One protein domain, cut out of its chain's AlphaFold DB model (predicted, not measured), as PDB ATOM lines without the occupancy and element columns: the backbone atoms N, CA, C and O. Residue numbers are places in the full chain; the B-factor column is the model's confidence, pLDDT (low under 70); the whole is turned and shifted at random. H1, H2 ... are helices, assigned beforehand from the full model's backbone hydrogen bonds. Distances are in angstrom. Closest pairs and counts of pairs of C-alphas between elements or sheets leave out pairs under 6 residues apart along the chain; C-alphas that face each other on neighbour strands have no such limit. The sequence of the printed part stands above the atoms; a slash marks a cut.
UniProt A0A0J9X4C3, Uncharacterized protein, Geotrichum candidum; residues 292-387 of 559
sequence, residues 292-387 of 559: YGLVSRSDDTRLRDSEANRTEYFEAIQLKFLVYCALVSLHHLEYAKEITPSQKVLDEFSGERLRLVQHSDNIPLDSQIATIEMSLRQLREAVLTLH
ATOM      1  N   TYR A 292     258.160 222.456 244.675       80.12
ATOM      2  CA  TYR A 292     258.338 221.231 245.443       80.12
ATOM      3  C   TYR A 292     258.750 220.084 244.518       80.12
ATOM      4  O   TYR A 292     258.446 220.082 243.322       80.12
ATOM      5  N   GLY A 293     259.478 219.120 245.071       78.06
ATOM      6  CA  GLY A 293     259.841 217.876 244.408       78.06
ATOM      7  C   GLY A 293     258.732 216.820 244.452       78.06
ATOM      8  O   GLY A 293     257.693 216.986 245.087       78.06
ATOM      9  N   LEU A 294     258.966 215.696 243.770       76.44
ATOM     10  CA  LEU A 294     258.247 214.449 244.051       76.44
ATOM     11  C   LEU A 294     259.015 213.720 245.157       76.44
ATOM     12  O   LEU A 294     260.205 213.445 244.986       76.44
ATOM     13  N   VAL A 295     258.349 213.373 246.260       76.31
ATOM     14  CA  VAL A 295     258.983 212.674 247.398       76.31
ATOM     15  C   VAL A 295     259.548 211.308 246.973       76.31
ATOM     16  O   VAL A 295     260.550 210.853 247.512       76.31
ATOM     17  N   SER A 296     258.989 210.689 245.925       66.94
ATOM     18  CA  SER A 296     259.515 209.459 245.309       66.94
ATOM     19  C   SER A 296     260.800 209.625 244.473       66.94
ATOM     20  O   SER A 296     261.329 208.632 243.972       66.94
ATOM     21  N   ARG A 297     261.286 210.856 244.246       71.12
ATOM     22  CA  ARG A 297     262.401 211.161 243.318       71.12
ATOM     23  C   ARG A 297     263.401 212.208 243.812       71.12
ATOM     24  O   ARG A 297     264.339 212.527 243.085       71.12
ATOM     25  N   SER A 298     263.186 212.788 244.986       63.78
ATOM     26  CA  SER A 298     264.013 213.871 245.517       63.78
ATOM     27  C   SER A 298     263.914 213.923 247.032       63.78
ATOM     28  O   SER A 298     262.836 213.688 247.574       63.78
ATOM     29  N   ASP A 299     264.997 214.325 247.694       67.50
ATOM     30  CA  ASP A 299     265.074 214.504 249.153       67.50
ATOM     31  C   ASP A 299     264.265 215.720 249.666       67.50
ATOM     32  O   ASP A 299     264.484 216.220 250.768       67.50
ATOM     33  N   ASP A 300     263.318 216.225 248.867       79.31
ATOM     34  CA  ASP A 300     262.430 217.324 249.228       79.31
ATOM     35  C   ASP A 300     261.265 216.829 250.091       79.31
ATOM     36  O   ASP A 300     260.128 216.657 249.645       79.31
ATOM     37  N   THR A 301     261.556 216.606 251.367       82.62
ATOM     38  CA  THR A 301     260.579 216.136 252.349       82.62
ATOM     39  C   THR A 301     259.716 217.261 252.933       82.62
ATOM     40  O   THR A 301     258.861 216.996 253.777       82.62
ATOM     41  N   ARG A 302     259.861 218.515 252.465       87.69
ATOM     42  CA  ARG A 302     259.216 219.709 253.056       87.69
ATOM     43  C   ARG A 302     257.687 219.638 253.132       87.69
ATOM     44  O   ARG A 302     257.122 220.261 254.026       87.69
ATOM     45  N   LEU A 303     257.024 218.919 252.221       88.25
ATOM     46  CA  LEU A 303     255.570 218.683 252.265       88.25
ATOM     47  C   LEU A 303     255.182 217.540 253.222       88.25
ATOM     48  O   LEU A 303     254.126 217.584 253.848       88.25
ATOM     49  N   ARG A 304     256.027 216.516 253.371       87.06
ATOM     50  CA  ARG A 304     255.785 215.409 254.309       87.06
ATOM     51  C   ARG A 304     255.967 215.878 255.757       87.06
ATOM     52  O   ARG A 304     255.142 215.582 256.616       87.06
ATOM     53  N   ASP A 305     257.010 216.667 256.002       87.69
ATOM     54  CA  ASP A 305     257.484 216.996 257.351       87.69
ATOM     55  C   ASP A 305     256.816 218.245 257.968       87.69
ATOM     56  O   ASP A 305     256.956 218.478 259.164       87.69
ATOM     57  N   SER A 306     256.085 219.051 257.184       91.00
ATOM     58  CA  SER A 306     255.412 220.273 257.659       91.00
ATOM     59  C   SER A 306     253.967 220.356 257.173       91.00
ATOM     60  O   SER A 306     253.700 220.437 255.974       91.00
ATOM     61  N   GLU A 307     253.033 220.396 258.121       92.00
ATOM     62  CA  GLU A 307     251.603 220.590 257.865       92.00
ATOM     63  C   GLU A 307     251.306 221.964 257.256       92.00
ATOM     64  O   GLU A 307     250.596 222.049 256.259       92.00
ATOM     65  N   ALA A 308     251.928 223.031 257.769       91.75
ATOM     66  CA  ALA A 308     251.759 224.382 257.234       91.75
ATOM     67  C   ALA A 308     252.136 224.462 255.743       91.75
ATOM     68  O   ALA A 308     251.410 225.069 254.955       91.75
ATOM     69  N   ASN A 309     253.214 223.773 255.338       92.25
ATOM     70  CA  ASN A 309     253.620 223.691 253.933       92.25
ATOM     71  C   ASN A 309     252.581 222.941 253.083       92.25
ATOM     72  O   ASN A 309     252.355 223.327 251.936       92.25
ATOM     73  N   ARG A 310     251.939 221.887 253.618       93.75
ATOM     74  CA  ARG A 310     250.844 221.180 252.927       93.75
ATOM     75  C   ARG A 310     249.640 222.080 252.738       93.75
ATOM     76  O   ARG A 310     249.135 222.149 251.624       93.75
ATOM     77  N   THR A 311     249.204 222.766 253.790       93.88
ATOM     78  CA  THR A 311     248.013 223.620 253.758       93.88
ATOM     79  C   THR A 311     248.211 224.793 252.801       93.88
ATOM     80  O   THR A 311     247.412 224.948 251.882       93.88
ATOM     81  N   GLU A 312     249.319 225.540 252.906       93.25
ATOM     82  CA  GLU A 312     249.638 226.627 251.962       93.25
ATOM     83  C   GLU A 312     249.700 226.115 250.512       93.25
ATOM     84  O   GLU A 312     249.145 226.728 249.598       93.25
ATOM     85  N   TYR A 313     250.340 224.965 250.283       94.75
ATOM     86  CA  TYR A 313     250.468 224.404 248.941       94.75
ATOM     87  C   TYR A 313     249.137 223.879 248.387       94.75
ATOM     88  O   TYR A 313     248.849 224.080 247.207       94.75
ATOM     89  N   PHE A 314     248.296 223.262 249.220       95.94
ATOM     90  CA  PHE A 314     246.969 222.781 248.841       95.94
ATOM     91  C   PHE A 314     246.028 223.943 248.505       95.94
ATOM     92  O   PHE A 314     245.327 223.887 247.496       95.94
ATOM     93  N   GLU A 315     246.074 225.029 249.275       95.12
ATOM     94  CA  GLU A 315     245.350 226.266 248.974       95.12
ATOM     95  C   GLU A 315     245.853 226.921 247.680       95.12
ATOM     96  O   GLU A 315     245.061 227.295 246.813       95.12
ATOM     97  N   ALA A 316     247.172 226.970 247.475       92.88
ATOM     98  CA  ALA A 316     247.772 227.462 246.237       92.88
ATOM     99  C   ALA A 316     247.461 226.578 245.012       92.88
ATOM    100  O   ALA A 316     247.534 227.061 243.880       92.88
ATOM    101  N   ILE A 317     247.119 225.299 245.198       94.88
ATOM    102  CA  ILE A 317     246.579 224.428 244.143       94.88
ATOM    103  C   ILE A 317     245.107 224.758 243.878       94.88
ATOM    104  O   ILE A 317     244.744 224.968 242.721       94.88
ATOM    105  N   GLN A 318     244.285 224.858 244.927       95.88
ATOM    106  CA  GLN A 318     242.859 225.188 244.815       95.88
ATOM    107  C   GLN A 318     242.644 226.524 244.088       95.88
ATOM    108  O   GLN A 318     241.853 226.611 243.149       95.88
ATOM    109  N   LEU A 319     243.437 227.544 244.431       92.75
ATOM    110  CA  LEU A 319     243.377 228.859 243.793       92.75
ATOM    111  C   LEU A 319     243.778 228.818 242.307       92.75
ATOM    112  O   LEU A 319     243.129 229.463 241.484       92.75
ATOM    113  N   LYS A 320     244.808 228.038 241.934       92.25
ATOM    114  CA  LYS A 320     245.170 227.818 240.517       92.25
ATOM    115  C   LYS A 320     244.030 227.151 239.751       92.25
ATOM    116  O   LYS A 320     243.788 227.523 238.609       92.25
ATOM    117  N   PHE A 321     243.353 226.179 240.357       94.75
ATOM    118  CA  PHE A 321     242.261 225.447 239.719       94.75
ATOM    119  C   PHE A 321     241.014 226.317 239.511       94.75
ATOM    120  O   PHE A 321     240.471 226.328 238.412       94.75
ATOM    121  N   LEU A 322     240.618 227.131 240.498       94.38
ATOM    122  CA  LEU A 322     239.540 228.117 240.327       94.38
ATOM    123  C   LEU A 322     239.849 229.119 239.203       94.38
ATOM    124  O   LEU A 322     238.994 229.386 238.359       94.38
ATOM    125  N   VAL A 323     241.082 229.641 239.159       91.12
ATOM    126  CA  VAL A 323     241.547 230.536 238.085       91.12
ATOM    127  C   VAL A 323     241.513 229.836 236.727       91.12
ATOM    128  O   VAL A 323     240.949 230.385 235.786       91.12
ATOM    129  N   TYR A 324     242.060 228.623 236.632       91.69
ATOM    130  CA  TYR A 324     242.029 227.803 235.422       91.69
ATOM    131  C   TYR A 324     240.591 227.624 234.920       91.69
ATOM    132  O   TYR A 324     240.278 227.978 233.788       91.69
ATOM    133  N   CYS A 325     239.688 227.152 235.780       93.25
ATOM    134  CA  CYS A 325     238.299 226.885 235.427       93.25
ATOM    135  C   CYS A 325     237.543 228.147 234.987       93.25
ATOM    136  O   CYS A 325     236.750 228.072 234.049       93.25
ATOM    137  N   ALA A 326     237.843 229.307 235.579       91.25
ATOM    138  CA  ALA A 326     237.307 230.599 235.147       91.25
ATOM    139  C   ALA A 326     237.782 231.047 233.751       91.25
ATOM    140  O   ALA A 326     237.098 231.848 233.116       91.25
ATOM    141  N   LEU A 327     238.924 230.541 233.272       89.12
ATOM    142  CA  LEU A 327     239.393 230.737 231.895       89.12
ATOM    143  C   LEU A 327     238.771 229.727 230.912       89.12
ATOM    144  O   LEU A 327     238.745 230.009 229.717       89.12
ATOM    145  N   VAL A 328     238.261 228.580 231.389       90.50
ATOM    146  CA  VAL A 328     237.602 227.564 230.543       90.50
ATOM    147  C   VAL A 328     236.135 227.907 230.284       90.50
ATOM    148  O   VAL A 328     235.752 228.145 229.141       90.50
ATOM    149  N   SER A 329     235.287 227.907 231.318       91.12
ATOM    150  CA  SER A 329     233.884 228.331 231.207       91.12
ATOM    151  C   SER A 329     233.235 228.549 232.575       91.12
ATOM    152  O   SER A 329     233.713 228.054 233.596       91.12
ATOM    153  N   LEU A 330     232.089 229.240 232.593       91.44
ATOM    154  CA  LEU A 330     231.320 229.475 233.819       91.44
ATOM    155  C   LEU A 330     230.977 228.167 234.557       91.44
ATOM    156  O   LEU A 330     231.187 228.093 235.760       91.44
ATOM    157  N   HIS A 331     230.566 227.115 233.841       93.31
ATOM    158  CA  HIS A 331     230.231 225.818 234.447       93.31
ATOM    159  C   HIS A 331     231.440 225.103 235.062       93.31
ATOM    160  O   HIS A 331     231.314 224.480 236.115       93.31
ATOM    161  N   HIS A 332     232.630 225.234 234.464       94.19
ATOM    162  CA  HIS A 332     233.853 224.735 235.094       94.19
ATOM    163  C   HIS A 332     234.151 225.502 236.388       94.19
ATOM    164  O   HIS A 332     234.608 224.899 237.354       94.19
ATOM    165  N   LEU A 333     233.894 226.814 236.431       94.44
ATOM    166  CA  LEU A 333     234.068 227.626 237.638       94.44
ATOM    167  C   LEU A 333     233.011 227.327 238.716       94.44
ATOM    168  O   LEU A 333     233.342 227.328 239.898       94.44
ATOM    169  N   GLU A 334     231.762 227.069 238.334       94.25
ATOM    170  CA  GLU A 334     230.690 226.641 239.243       94.25
ATOM    171  C   GLU A 334     231.067 225.315 239.918       94.25
ATOM    172  O   GLU A 334     231.162 225.264 241.144       94.25
ATOM    173  N   TYR A 335     231.436 224.303 239.122       95.06
ATOM    174  CA  TYR A 335     231.975 223.030 239.614       95.06
ATOM    175  C   TYR A 335     233.215 223.231 240.499       95.06
ATOM    176  O   TYR A 335     233.322 222.657 241.582       95.06
ATOM    177  N   ALA A 336     234.155 224.085 240.080       95.69
ATOM    178  CA  ALA A 336     235.381 224.320 240.837       95.69
ATOM    179  C   ALA A 336     235.139 224.974 242.203       95.69
ATOM    180  O   ALA A 336     235.864 224.667 243.149       95.69
ATOM    181  N   LYS A 337     234.123 225.835 242.327       94.94
ATOM    182  CA  LYS A 337     233.694 226.392 243.616       94.94
ATOM    183  C   LYS A 337     233.052 225.328 244.498       94.94
ATOM    184  O   LYS A 337     233.424 225.234 245.660       94.94
ATOM    185  N   GLU A 338     232.151 224.515 243.944       94.38
ATOM    186  CA  GLU A 338     231.466 223.440 244.677       94.38
ATOM    187  C   GLU A 338     232.452 222.442 245.301       94.38
ATOM    188  O   GLU A 338     232.288 222.039 246.450       94.38
ATOM    189  N   ILE A 339     233.502 222.055 244.567       94.88
ATOM    190  CA  ILE A 339     234.442 221.037 245.049       94.88
ATOM    191  C   ILE A 339     235.574 221.580 245.934       94.88
ATOM    192  O   ILE A 339     236.335 220.773 246.458       94.88
ATOM    193  N   THR A 340     235.738 222.900 246.085       95.94
ATOM    194  CA  THR A 340     236.888 223.507 246.787       95.94
ATOM    195  C   THR A 340     236.663 223.571 248.307       95.94
ATOM    196  O   THR A 340     235.772 224.296 248.742       95.94
ATOM    197  N   PRO A 341     237.471 222.871 249.137       93.25
ATOM    198  CA  PRO A 341     237.231 222.792 250.579       93.25
ATOM    199  C   PRO A 341     237.691 224.025 251.378       93.25
ATOM    200  O   PRO A 341     237.123 224.296 252.434       93.25
ATOM    201  N   SER A 342     238.706 224.783 250.934       93.31
ATOM    202  CA  SER A 342     239.153 225.968 251.686       93.31
ATOM    203  C   SER A 342     238.268 227.181 251.396       93.31
ATOM    204  O   SER A 342     238.396 227.830 250.356       93.31
ATOM    205  N   GLN A 343     237.424 227.549 252.366       92.12
ATOM    206  CA  GLN A 343     236.647 228.793 252.324       92.12
ATOM    207  C   GLN A 343     237.551 230.023 252.147       92.12
ATOM    208  O   GLN A 343     237.234 230.904 251.357       92.12
ATOM    209  N   LYS A 344     238.730 230.043 252.785       92.31
ATOM    210  CA  LYS A 344     239.730 231.111 252.615       92.31
ATOM    211  C   LYS A 344     240.139 231.282 251.145       92.31
ATOM    212  O   LYS A 344     240.316 232.409 250.694       92.31
ATOM    213  N   VAL A 345     240.268 230.190 250.389       92.88
ATOM    214  CA  VAL A 345     240.580 230.247 248.951       92.88
ATOM    215  C   VAL A 345     239.396 230.776 248.137       92.88
ATOM    216  O   VAL A 345     239.613 231.528 247.189       92.88
ATOM    217  N   LEU A 346     238.158 230.432 248.509       92.25
ATOM    218  CA  LEU A 346     236.949 230.986 247.888       92.25
ATOM    219  C   LEU A 346     236.810 232.496 248.153       92.25
ATOM    220  O   LEU A 346     236.458 233.235 247.235       92.25
ATOM    221  N   ASP A 347     237.150 232.955 249.359       90.12
ATOM    222  CA  ASP A 347     237.136 234.372 249.746       90.12
ATOM    223  C   ASP A 347     238.269 235.169 249.062       90.12
ATOM    224  O   ASP A 347     238.081 236.316 248.655       90.12
ATOM    225  N   GLU A 348     239.450 234.563 248.888       87.94
ATOM    226  CA  GLU A 348     240.580 235.166 248.167       87.94
ATOM    227  C   GLU A 348     240.357 235.209 246.638       87.94
ATOM    228  O   GLU A 348     240.941 236.042 245.928       87.94
ATOM    229  N   PHE A 349     239.503 234.323 246.110       88.62
ATOM    230  CA  PHE A 349     239.179 234.212 244.688       88.62
ATOM    231  C   PHE A 349     238.317 235.390 244.194       88.62
ATOM    232  O   PHE A 349     237.101 235.329 244.017       88.62
ATOM    233  N   SER A 350     239.003 236.499 243.940       78.69
ATOM    234  CA  SER A 350     238.439 237.779 243.521       78.69
ATOM    235  C   SER A 350     238.632 238.051 242.024       78.69
ATOM    236  O   SER A 350     239.583 237.580 241.396       78.69
ATOM    237  N   GLY A 351     237.757 238.889 241.450       66.88
ATOM    238  CA  GLY A 351     237.811 239.307 240.038       66.88
ATOM    239  C   GLY A 351     239.159 239.900 239.600       66.88
ATOM    240  O   GLY A 351     239.556 239.766 238.444       66.88
ATOM    241  N   GLU A 352     239.900 240.498 240.533       65.62
ATOM    242  CA  GLU A 352     241.219 241.071 240.263       65.62
ATOM    243  C   GLU A 352     242.301 239.990 240.083       65.62
ATOM    244  O   GLU A 352     243.189 240.143 239.245       65.62
ATOM    245  N   ARG A 353     242.189 238.833 240.761       70.19
ATOM    246  CA  ARG A 353     243.072 237.684 240.496       70.19
ATOM    247  C   ARG A 353     242.847 237.085 239.103       70.19
ATOM    248  O   ARG A 353     243.829 236.669 238.492       70.19
ATOM    249  N   LEU A 354     241.616 237.085 238.572       69.94
ATOM    250  CA  LEU A 354     241.371 236.687 237.175       69.94
ATOM    251  C   LEU A 354     242.080 237.647 236.215       69.94
ATOM    252  O   LEU A 354     242.816 237.195 235.342       69.94
ATOM    253  N   ARG A 355     241.910 238.963 236.405       65.00
ATOM    254  CA  ARG A 355     242.557 239.986 235.566       65.00
ATOM    255  C   ARG A 355     244.071 239.831 235.539       65.00
ATOM    256  O   ARG A 355     244.644 239.793 234.456       65.00
ATOM    257  N   LEU A 356     244.711 239.679 236.699       65.56
ATOM    258  CA  LEU A 356     246.166 239.520 236.794       65.56
ATOM    259  C   LEU A 356     246.703 238.291 236.037       65.56
ATOM    260  O   LEU A 356     247.849 238.319 235.599       65.56
ATOM    261  N   VAL A 357     245.895 237.240 235.853       65.62
ATOM    262  CA  VAL A 357     246.274 236.048 235.068       65.62
ATOM    263  C   VAL A 357     245.871 236.173 233.594       65.62
ATOM    264  O   VAL A 357     246.602 235.717 232.720       65.62
ATOM    265  N   GLN A 358     244.781 236.877 233.281       62.44
ATOM    266  CA  GLN A 358     244.437 237.257 231.902       62.44
ATOM    267  C   GLN A 358     245.479 238.193 231.265       62.44
ATOM    268  O   GLN A 358     245.630 238.180 230.051       62.44
ATOM    269  N   HIS A 359     246.209 238.972 232.073       53.25
ATOM    270  CA  HIS A 359     247.315 239.833 231.630       53.25
ATOM    271  C   HIS A 359     248.700 239.160 231.754       53.25
ATOM    272  O   HIS A 359     249.713 239.804 231.487       53.25
ATOM    273  N   SER A 360     248.783 237.887 232.166       57.41
ATOM    274  CA  SER A 360     250.032 237.116 232.100       57.41
ATOM    275  C   SER A 360     250.072 236.303 230.806       57.41
ATOM    276  O   SER A 360     249.652 235.144 230.775       57.41
ATOM    277  N   ASP A 361     250.549 236.937 229.734       48.69
ATOM    278  CA  ASP A 361     250.584 236.353 228.393       48.69
ATOM    279  C   ASP A 361     251.328 235.000 228.327       48.69
ATOM    280  O   ASP A 361     252.366 234.793 228.960       48.69
ATOM    281  N   ASN A 362     250.850 234.116 227.442       60.72
ATOM    282  CA  ASN A 362     251.561 232.932 226.931       60.72
ATOM    283  C   ASN A 362     251.833 231.749 227.894       60.72
ATOM    284  O   ASN A 362     252.864 231.088 227.763       60.72
ATOM    285  N   ILE A 363     250.890 231.371 228.771       66.38
ATOM    286  CA  ILE A 363     250.858 229.998 229.333       66.38
ATOM    287  C   ILE A 363     249.671 229.209 228.745       66.38
ATOM    288  O   ILE A 363     248.535 229.435 229.174       66.38
ATOM    289  N   PRO A 364     249.902 228.262 227.808       81.38
ATOM    290  CA  PRO A 364     248.851 227.418 227.239       81.38
ATOM    291  C   PRO A 364     248.048 226.682 228.312       81.38
ATOM    292  O   PRO A 364     248.621 226.176 229.281       81.38
ATOM    293  N   LEU A 365     246.732 226.594 228.116       82.25
ATOM    294  CA  LEU A 365     245.786 226.017 229.074       82.25
ATOM    295  C   LEU A 365     246.193 224.589 229.493       82.25
ATOM    296  O   LEU A 365     246.297 224.305 230.685       82.25
ATOM    297  N   ASP A 366     246.574 223.745 228.532       82.62
ATOM    298  CA  ASP A 366     247.057 222.372 228.754       82.62
ATOM    299  C   ASP A 366     248.259 222.298 229.718       82.62
ATOM    300  O   ASP A 366     248.367 221.391 230.544       82.62
ATOM    301  N   SER A 367     249.153 223.291 229.659       86.12
ATOM    302  CA  SER A 367     250.313 223.403 230.554       86.12
ATOM    303  C   SER A 367     249.895 223.786 231.980       86.12
ATOM    304  O   SER A 367     250.483 223.316 232.961       86.12
ATOM    305  N   GLN A 368     248.836 224.591 232.120       87.31
ATOM    306  CA  GLN A 368     248.280 224.963 233.421       87.31
ATOM    307  C   GLN A 368     247.633 223.757 234.116       87.31
ATOM    308  O   GLN A 368     247.941 223.509 235.284       87.31
ATOM    309  N   ILE A 369     246.824 222.954 233.410       90.81
ATOM    310  CA  ILE A 369     246.246 221.736 234.003       90.81
ATOM    311  C   ILE A 369     247.314 220.677 234.297       90.81
ATOM    312  O   ILE A 369     247.346 220.161 235.412       90.81
ATOM    313  N   ALA A 370     248.272 220.434 233.397       91.00
ATOM    314  CA  ALA A 370     249.392 219.530 233.684       91.00
ATOM    315  C   ALA A 370     250.180 219.960 234.942       91.00
ATOM    316  O   ALA A 370     250.597 219.121 235.744       91.00
ATOM    317  N   THR A 371     250.324 221.272 235.167       91.94
ATOM    318  CA  THR A 371     250.931 221.832 236.386       91.94
ATOM    319  C   THR A 371     250.066 221.597 237.631       91.94
ATOM    320  O   THR A 371     250.608 221.272 238.691       91.94
ATOM    321  N   ILE A 372     248.739 221.733 237.538       94.25
ATOM    322  CA  ILE A 372     247.800 221.458 238.641       94.25
ATOM    323  C   ILE A 372     247.820 219.967 239.005       94.25
ATOM    324  O   ILE A 372     247.999 219.636 240.176       94.25
ATOM    325  N   GLU A 373     247.727 219.063 238.029       93.69
ATOM    326  CA  GLU A 373     247.752 217.614 238.274       93.69
ATOM    327  C   GLU A 373     249.094 217.132 238.836       93.69
ATOM    328  O   GLU A 373     249.116 216.283 239.731       93.69
ATOM    329  N   MET A 374     250.213 217.699 238.368       93.38
ATOM    330  CA  MET A 374     251.533 217.434 238.947       93.38
ATOM    331  C   MET A 374     251.629 217.954 240.385       93.38
ATOM    332  O   MET A 374     252.136 217.245 241.251       93.38
ATOM    333  N   SER A 375     251.090 219.146 240.666       94.12
ATOM    334  CA  SER A 375     251.079 219.708 242.025       94.12
ATOM    335  C   SER A 375     250.247 218.841 242.982       94.12
ATOM    336  O   SER A 375     250.693 218.500 244.077       94.12
ATOM    337  N   LEU A 376     249.062 218.400 242.539       95.62
ATOM    338  CA  LEU A 376     248.235 217.440 243.272       95.62
ATOM    339  C   LEU A 376     248.969 216.113 243.480       95.62
ATOM    340  O   LEU A 376     248.903 215.552 244.567       95.62
ATOM    341  N   ARG A 377     249.698 215.609 242.476       94.31
ATOM    342  CA  ARG A 377     250.497 214.382 242.606       94.31
ATOM    343  C   ARG A 377     251.603 214.528 243.654       94.31
ATOM    344  O   ARG A 377     251.771 213.618 244.459       94.31
ATOM    345  N   GLN A 378     252.331 215.644 243.652       93.62
ATOM    346  CA  GLN A 378     253.375 215.937 244.640       93.62
ATOM    347  C   GLN A 378     252.804 215.962 246.059       93.62
ATOM    348  O   GLN A 378     253.359 215.325 246.954       93.62
ATOM    349  N   LEU A 379     251.648 216.607 246.245       94.44
ATOM    350  CA  LEU A 379     250.943 216.616 247.522       94.44
ATOM    351  C   LEU A 379     250.451 215.213 247.924       94.44
ATOM    352  O   LEU A 379     250.717 214.799 249.047       94.44
ATOM    353  N   ARG A 380     249.821 214.446 247.015       94.69
ATOM    354  CA  ARG A 380     249.394 213.053 247.275       94.69
ATOM    355  C   ARG A 380     250.568 212.171 247.706       94.69
ATOM    356  O   ARG A 380     250.464 211.499 248.724       94.69
ATOM    357  N   GLU A 381     251.689 212.190 246.978       92.62
ATOM    358  CA  GLU A 381     252.886 211.407 247.333       92.62
ATOM    359  C   GLU A 381     253.472 211.809 248.697       92.62
ATOM    360  O   GLU A 381     253.939 210.942 249.433       92.62
ATOM    361  N   ALA A 382     253.408 213.093 249.066       92.00
ATOM    362  CA  ALA A 382     253.899 213.582 250.353       92.00
ATOM    363  C   ALA A 382     253.023 213.197 251.559       92.00
ATOM    364  O   ALA A 382     253.524 213.218 252.684       92.00
ATOM    365  N   VAL A 383     251.748 212.846 251.350       93.19
ATOM    366  CA  VAL A 383     250.807 212.497 252.432       93.19
ATOM    367  C   VAL A 383     250.495 211.003 252.559       93.19
ATOM    368  O   VAL A 383     249.791 210.617 253.485       93.19
ATOM    369  N   LEU A 384     251.049 210.137 251.700       90.62
ATOM    370  CA  LEU A 384     250.819 208.677 251.742       90.62
ATOM    371  C   LEU A 384     251.204 207.994 253.071       90.62
ATOM    372  O   LEU A 384     250.806 206.855 253.299       90.62
ATOM    373  N   THR A 385     251.994 208.649 253.926       87.81
ATOM    374  CA  THR A 385     252.424 208.135 255.239       87.81
ATOM    375  C   THR A 385     251.665 208.747 256.423       87.81
ATOM    376  O   THR A 385     252.048 208.499 257.564       87.81
ATOM    377  N   LEU A 386     250.659 209.587 256.168       90.00
ATOM    378  CA  LEU A 386     249.841 210.260 257.184       90.00
ATOM    379  C   LEU A 386     248.524 209.504 257.423       90.00
ATOM    380  O   LEU A 386     248.159 208.619 256.649       90.00
ATOM    381  N   HIS A 387     247.807 209.842 258.495       91.19
ATOM    382  CA  HIS A 387     246.558 209.158 258.837       91.19
ATOM    383  C   HIS A 387     245.429 209.555 257.859       91.19
ATOM    384  O   HIS A 387     245.375 210.713 257.432       91.19
TER     385      HIS A 387
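AT A GLANCE: This is residues 292 to 387 of the 559 residues of an uncharacterized protein of Geotrichum candidum (UniProt A0A0J9X4C3). Two long helices, H2 and H6, run side by side in opposite directions, and H2 is the middle of the domain, with shorter helices packed round it. H3 folds back along the later part of H2, H4 packs on H2 on the side away from H6, H5 crosses H2 near its last residues, and little H1 sits at the end where H2 begins and H6 ends. Residues 359 to 364 stick out. The printed part has 96 residues with six named helices, in the order H1 to H6, and no named strand; its class is all helix. It is compact, with a radius of gyration of the C-alphas of 14.3 A and spans of 37 by 29 by 20 A.

IN THESE COORDINATES: Start at Tyr 292; residues 292 to 301 come before H1, residues 302 to 305. Find C-alpha 307 at (251.603, 220.590, 257.865); from there H2 runs 31.5 A to C-alpha 328 at (237.602, 227.564, 230.543). Next come H3, residues 330 to 338, over 12.4 A, then H4, residues 343 to 348, and H5, residues 351 to 358, over 10.7 A. Last, H6 covers residues 365 to 383 over 27.5 A and ends at C-alpha 383 (250.807, 212.497, 252.432).

HOW THE PARTS SIT: Begin at the hub, H2, which touches the five other helices. H6 touches it at a shallow tilt of 22 degrees, opposite ways; their closest C-alphas, of Ile 317 and Ile 372, are 6.4 A apart. H3 forms a helical hairpin with H2, touching its residues 321 to 326 alone at a shallow tilt of 22 degrees; look at the closest C-alphas, of Cys 325 and Leu 333, 4.8 A apart. H4 touches residues 315 to 319 of H2 alone, at a steep tilt of 60 degrees, closest at the C-alphas of Leu 319 and Val 345, 6.0 A. H5 touches residues 323 to 326 of H2 alone and is about perpendicular at 77 degrees, closest at the C-alphas of Val 323 and Leu 354, 6.2 A. H1 touches H2 only at the corner, and touches residues 379 to 383 of H6 alone, where the C-alphas of Arg 304 and Ala 382 are closest at 4.7 A. H3 and H6 are apart, and so are H4 and H6. In H2, H3, H4, H5 and H6 every O i to N i+4 pair is within hydrogen-bond range; H1 is too short for such a pair.

THE WHOLE: The C-alphas of Asp 361 and His 387 are the two farthest apart, at 41.0 A. The printed part has no cut and no long link. Look for low confidence, under 70, at residue 296, residues 298 to 299, 351 to 352 and 354 to 363; the mean pLDDT of the printed part is 86.0.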